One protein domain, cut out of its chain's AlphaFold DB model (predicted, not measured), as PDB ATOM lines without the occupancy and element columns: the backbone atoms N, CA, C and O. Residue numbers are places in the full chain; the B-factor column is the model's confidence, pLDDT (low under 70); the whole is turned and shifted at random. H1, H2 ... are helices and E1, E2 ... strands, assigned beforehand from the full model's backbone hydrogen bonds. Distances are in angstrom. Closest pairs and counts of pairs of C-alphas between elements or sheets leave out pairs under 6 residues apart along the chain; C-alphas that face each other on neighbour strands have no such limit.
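Overview. This is residues 26 to 66 of the 112 residues of an uncharacterized protein of Phytophthora megakarya (UniProt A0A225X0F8). With little regular structure, this is a small elongated hairpin of two antiparallel strands, E1 and E2, with the short helix H1 near one end and the long loop of residues 43 to 60 at the other. The printed part has 41 residues, with 15 in named elements, ordered H1, E1, E2, and its class is mixed. It is compact, with a radius of gyration of the C-alphas of 9.8 A and spans of 27 by 15 by 14 A.

Arrangement. E1, residues 38 to 42, and E2, residues 61 to 65, form an antiparallel hairpin at 141 degrees. N 39 and O 64, 2.8 A apart, are within hydrogen-bond range. H1, residues 31 to 35, is apart from E2; its closest C-alphas to E1, Asp 33 and Ser 39, are 7.1 A apart. In H1 every O i to N i+4 pair is within hydrogen-bond range.

Along the chain. E1 is 14.1 A long, E2 13.1 A and H1 6.2 A. C-alpha 31 begins H1 at (44.648, -16.566, -72.510); C-alpha 65 ends E2 at (54.629, -15.486, -81.913).

Size, cuts and confidence. The C-alphas farthest apart, Gly 35 and Ala 49, are 27.0 A apart. The printed part has no cut. E1 to E2 is a long link, H1 to E1 a tight one. Residue 58 has pLDDT under 70.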
ATOM      1  N   SER A  26      44.793  -9.396 -81.482       91.69
ATOM      2  CA  SER A  26      45.335  -9.909 -80.222       91.69
ATOM      3  C   SER A  26      44.269 -10.247 -79.176       91.69
ATOM      4  O   SER A  26      44.515 -11.086 -78.308       91.69
ATOM      5  N   ASP A  27      43.096  -9.616 -79.221       90.56
ATOM      6  CA  ASP A  27      42.002  -9.861 -78.270       90.56
ATOM      7  C   ASP A  27      41.237 -11.144 -78.593       90.56
ATOM      8  O   ASP A  27      40.627 -11.735 -77.706       90.56
ATOM      9  N   GLN A  28      41.326 -11.614 -79.838       90.19
ATOM     10  CA  GLN A  28      40.707 -12.859 -80.296       90.19
ATOM     11  C   GLN A  28      41.498 -14.111 -79.878       90.19
ATOM     12  O   GLN A  28      41.019 -15.231 -80.032       90.19
ATOM     13  N   VAL A  29      42.718 -13.940 -79.359       93.06
ATOM     14  CA  VAL A  29      43.582 -15.041 -78.918       93.06
ATOM     15  C   VAL A  29      43.274 -15.398 -77.466       93.06
ATOM     16  O   VAL A  29      43.215 -14.516 -76.602       93.06
ATOM     17  N   SER A  30      43.124 -16.694 -77.184       94.12
ATOM     18  CA  SER A  30      42.832 -17.184 -75.836       94.12
ATOM     19  C   SER A  30      43.958 -16.850 -74.847       94.12
ATOM     20  O   SER A  30      45.123 -16.679 -75.215       94.12
ATOM     21  N   SER A  31      43.636 -16.778 -73.555       95.00
ATOM     22  CA  SER A  31      44.648 -16.566 -72.510       95.00
ATOM     23  C   SER A  31      45.678 -17.702 -72.437       95.00
ATOM     24  O   SER A  31      46.838 -17.439 -72.124       95.00
ATOM     25  N   GLY A  32      45.285 -18.938 -72.766       96.44
ATOM     26  CA  GLY A  32      46.190 -20.090 -72.817       96.44
ATOM     27  C   GLY A  32      47.239 -19.956 -73.921       96.44
ATOM     28  O   GLY A  32      48.428 -20.115 -73.659       96.44
ATOM     29  N   ASP A  33      46.807 -19.563 -75.120       95.12
ATOM     30  CA  ASP A  33      47.688 -19.318 -76.269       95.12
ATOM     31  C   ASP A  33      48.664 -18.164 -75.987       95.12
ATOM     32  O   ASP A  33      49.870 -18.279 -76.224       95.12
ATOM     33  N   LYS A  34      48.173 -17.082 -75.364       95.06
ATOM     34  CA  LYS A  34      49.016 -15.967 -74.899       95.06
ATOM     35  C   LYS A  34      50.085 -16.428 -73.906       95.06
ATOM     36  O   LYS A  34      51.229 -15.986 -73.996       95.06
ATOM     37  N   GLY A  35      49.733 -17.335 -72.994       95.69
ATOM     38  CA  GLY A  35      50.653 -17.900 -72.001       95.69
ATOM     39  C   GLY A  35      51.792 -18.726 -72.603       95.69
ATOM     40  O   GLY A  35      52.860 -18.821 -72.002       95.69
ATOM     41  N   VAL A  36      51.603 -19.269 -73.808       97.12
ATOM     42  CA  VAL A  36      52.633 -20.007 -74.558       97.12
ATOM     43  C   VAL A  36      53.238 -19.187 -75.701       97.12
ATOM     44  O   VAL A  36      53.900 -19.736 -76.578       97.12
ATOM     45  N   GLY A  37      53.054 -17.868 -75.695       95.12
ATOM     46  CA  GLY A  37      53.727 -16.963 -76.625       95.12
ATOM     47  C   GLY A  37      53.086 -16.866 -78.002       95.12
ATOM     48  O   GLY A  37      53.763 -16.480 -78.953       95.12
ATOM     49  N   ILE A  38      51.802 -17.202 -78.122       95.94
ATOM     50  CA  ILE A  38      51.000 -17.025 -79.334       95.94
ATOM     51  C   ILE A  38      50.150 -15.755 -79.180       95.94
ATOM     52  O   ILE A  38      49.540 -15.500 -78.144       95.94
ATOM     53  N   SER A  39      50.110 -14.936 -80.222       95.00
ATOM     54  CA  SER A  39      49.244 -13.765 -80.339       95.00
ATOM     55  C   SER A  39      48.739 -13.650 -81.778       95.00
ATOM     56  O   SER A  39      48.859 -14.596 -82.556       95.00
ATOM     57  N   ALA A  40      48.139 -12.518 -82.133       93.75
ATOM     58  CA  ALA A  40      47.675 -12.266 -83.484       93.75
ATOM     59  C   ALA A  40      47.775 -10.791 -83.855       93.75
ATOM     60  O   ALA A  40      47.650  -9.911 -83.003       93.75
ATOM     61  N   MET A  41      47.985 -10.545 -85.142       91.75
ATOM     62  CA  MET A  41      48.131  -9.219 -85.736       91.75
ATOM     63  C   MET A  41      47.331  -9.126 -87.032       91.75
ATOM     64  O   MET A  41      47.006 -10.155 -87.636       91.75
ATOM     65  N   ASP A  42      47.034  -7.904 -87.461       91.00
ATOM     66  CA  ASP A  42      46.386  -7.667 -88.746       91.00
ATOM     67  C   ASP A  42      47.281  -8.140 -89.898       91.00
ATOM     68  O   ASP A  42      48.461  -7.802 -89.995       91.00
ATOM     69  N   ALA A  43      46.696  -8.935 -90.785       89.06
ATOM     70  CA  ALA A  43      47.324  -9.510 -91.959       89.06
ATOM     71  C   ALA A  43      46.317  -9.497 -93.124       89.06
ATOM     72  O   ALA A  43      45.523 -10.431 -93.277       89.06
ATOM     73  N   PRO A  44      46.352  -8.474 -94.000       85.50
ATOM     74  CA  PRO A  44      45.408  -8.341 -95.115       85.50
ATOM     75  C   PRO A  44      45.566  -9.436 -96.178       85.50
ATOM     76  O   PRO A  44      44.703  -9.604 -97.034       85.50
ATOM     77  N   THR A  45      46.661 -10.197 -96.132       85.62
ATOM     78  CA  THR A  45      46.892 -11.367 -96.985       85.62
ATOM     79  C   THR A  45      46.113 -12.602 -96.534       85.62
ATOM     80  O   THR A  45      46.106 -13.600 -97.253       85.62
ATOM     81  N   CYS A  46      45.496 -12.580 -95.347       89.88
ATOM     82  CA  CYS A  46      44.713 -13.708 -94.865       89.88
ATOM     83  C   CYS A  46      43.420 -13.878 -95.679       89.88
ATOM     84  O   CYS A  46      42.646 -12.925 -95.805       89.88
ATOM     85  N   PRO A  47      43.148 -15.083 -96.218       88.44
ATOM     86  CA  PRO A  47      41.903 -15.351 -96.925       88.44
ATOM     87  C   PRO A  47      40.706 -15.260 -95.975       88.44
ATOM     88  O   PRO A  47      40.761 -15.756 -94.855       88.44
ATOM     89  N   THR A  48      39.579 -14.733 -96.451       84.12
ATOM     90  CA  THR A  48      38.325 -14.636 -95.673       84.12
ATOM     91  C   THR A  48      37.740 -16.008 -95.306       84.12
ATOM     92  O   THR A  48      37.006 -16.161 -94.334       84.12
ATOM     93  N   ALA A  49      38.080 -17.051 -96.070       82.75
ATOM     94  CA  ALA A  49      37.737 -18.431 -95.726       82.75
ATOM     95  C   ALA A  49      38.586 -18.990 -94.561       82.75
ATOM     96  O   ALA A  49      38.335 -20.100 -94.098       82.75
ATOM     97  N   GLY A  50      39.583 -18.237 -94.088       80.31
ATOM     98  CA  GLY A  50      40.633 -18.722 -93.204       80.31
ATOM     99  C   GLY A  50      41.732 -19.471 -93.957       80.31
ATOM    100  O   GLY A  50      41.758 -19.552 -95.185       80.31
ATOM    101  N   GLY A  51      42.682 -20.005 -93.198       84.62
ATOM    102  CA  GLY A  51      43.834 -20.744 -93.707       84.62
ATOM    103  C   GLY A  51      44.795 -21.079 -92.573       84.62
ATOM    104  O   GLY A  51      44.598 -20.637 -91.440       84.62
ATOM    105  N   VAL A  52      45.846 -21.853 -92.853       86.50
ATOM    106  CA  VAL A  52      46.862 -22.164 -91.836       86.50
ATOM    107  C   VAL A  52      47.479 -20.858 -91.329       86.50
ATOM    108  O   VAL A  52      48.049 -20.091 -92.102       86.50
ATOM    109  N   GLY A  53      47.334 -20.600 -90.028       87.88
ATOM    110  CA  GLY A  53      47.826 -19.382 -89.387       87.88
ATOM    111  C   GLY A  53      46.924 -18.153 -89.536       87.88
ATOM    112  O   GLY A  53      47.259 -17.128 -88.960       87.88
ATOM    113  N   CYS A  54      45.790 -18.224 -90.230       92.06
ATOM    114  CA  CYS A  54      44.840 -17.116 -90.355       92.06
ATOM    115  C   CYS A  54      43.566 -17.383 -89.557       92.06
ATOM    116  O   CYS A  54      43.088 -18.515 -89.471       92.06
ATOM    117  N   PHE A  55      42.983 -16.318 -89.023       88.25
ATOM    118  CA  PHE A  55      41.647 -16.372 -88.453       88.25
ATOM    119  C   PHE A  55      40.659 -16.546 -89.608       88.25
ATOM    120  O   PHE A  55      40.774 -15.889 -90.639       88.25
ATOM    121  N   GLY A  56      39.722 -17.482 -89.464       80.75
ATOM    122  CA  GLY A  56      38.631 -17.630 -90.422       80.75
ATOM    123  C   GLY A  56      37.582 -16.527 -90.271       80.75
ATOM    124  O   GLY A  56      37.510 -15.854 -89.243       80.75
ATOM    125  N   GLY A  57      36.732 -16.383 -91.285       77.75
ATOM    126  CA  GLY A  57      35.630 -15.422 -91.295       77.75
ATOM    127  C   GLY A  57      36.035 -14.050 -91.834       77.75
ATOM    128  O   GLY A  57      37.038 -13.895 -92.522       77.75
ATOM    129  N   SER A  58      35.244 -13.022 -91.521       65.75
ATOM    130  CA  SER A  58      35.474 -11.641 -91.985       65.75
ATOM    131  C   SER A  58      36.678 -10.943 -91.326       65.75
ATOM    132  O   SER A  58      36.834  -9.731 -91.472       65.75
ATOM    133  N   SER A  59      37.510 -11.680 -90.585       76.31
ATOM    134  CA  SER A  59      38.658 -11.166 -89.838       76.31
ATOM    135  C   SER A  59      39.937 -11.310 -90.658       76.31
ATOM    136  O   SER A  59      40.292 -12.403 -91.085       76.31
ATOM    137  N   THR A  60      40.678 -10.219 -90.838       86.88
ATOM    138  CA  THR A  60      41.983 -10.218 -91.520       86.88
ATOM    139  C   THR A  60      43.118 -10.373 -90.509       86.88
ATOM    140  O   THR A  60      44.037  -9.569 -90.466       86.88
ATOM    141  N   CYS A  61      43.045 -11.394 -89.654       92.00
ATOM    142  CA  CYS A  61      44.028 -11.619 -88.591       92.00
ATOM    143  C   CYS A  61      44.907 -12.837 -88.892       92.00
ATOM    144  O   CYS A  61      44.413 -13.860 -89.372       92.00
ATOM    145  N   GLN A  62      46.190 -12.762 -88.539       93.38
ATOM    146  CA  GLN A  62      47.146 -13.873 -88.583       93.38
ATOM    147  C   GLN A  62      47.709 -14.152 -87.190       93.38
ATOM    148  O   GLN A  62      48.074 -13.225 -86.467       93.38
ATOM    149  N   PHE A  63      47.831 -15.430 -86.832       94.25
ATOM    150  CA  PHE A  63      48.566 -15.872 -85.653       94.25
ATOM    151  C   PHE A  63      50.060 -15.585 -85.797       94.25
ATOM    152  O   PHE A  63      50.690 -15.900 -86.808       94.25
ATOM    153  N   CYS A  64      50.640 -15.038 -84.744       95.06
ATOM    154  CA  CYS A  64      52.045 -14.684 -84.668       95.06
ATOM    155  C   CYS A  64      52.620 -15.092 -83.302       95.06
ATOM    156  O   CYS A  64      51.876 -15.321 -82.349       95.06
ATOM    157  N   LYS A  65      53.946 -15.197 -83.182       95.19
ATOM    158  CA  LYS A  65      54.629 -15.486 -81.913       95.19
ATOM    159  C   LYS A  65      55.187 -14.227 -81.263       95.19
ATOM    160  O   LYS A  65      55.837 -13.419 -81.926       95.19
ATOM    161  N   THR A  66      54.984 -14.093 -79.956       94.88
ATOM    162  CA  THR A  66      55.580 -13.033 -79.125       94.88
ATOM    163  C   THR A  66      56.891 -13.486 -78.488       94.88
ATOM    164  O   THR A  66      57.823 -12.698 -78.362       94.88
TER     165      THR A  66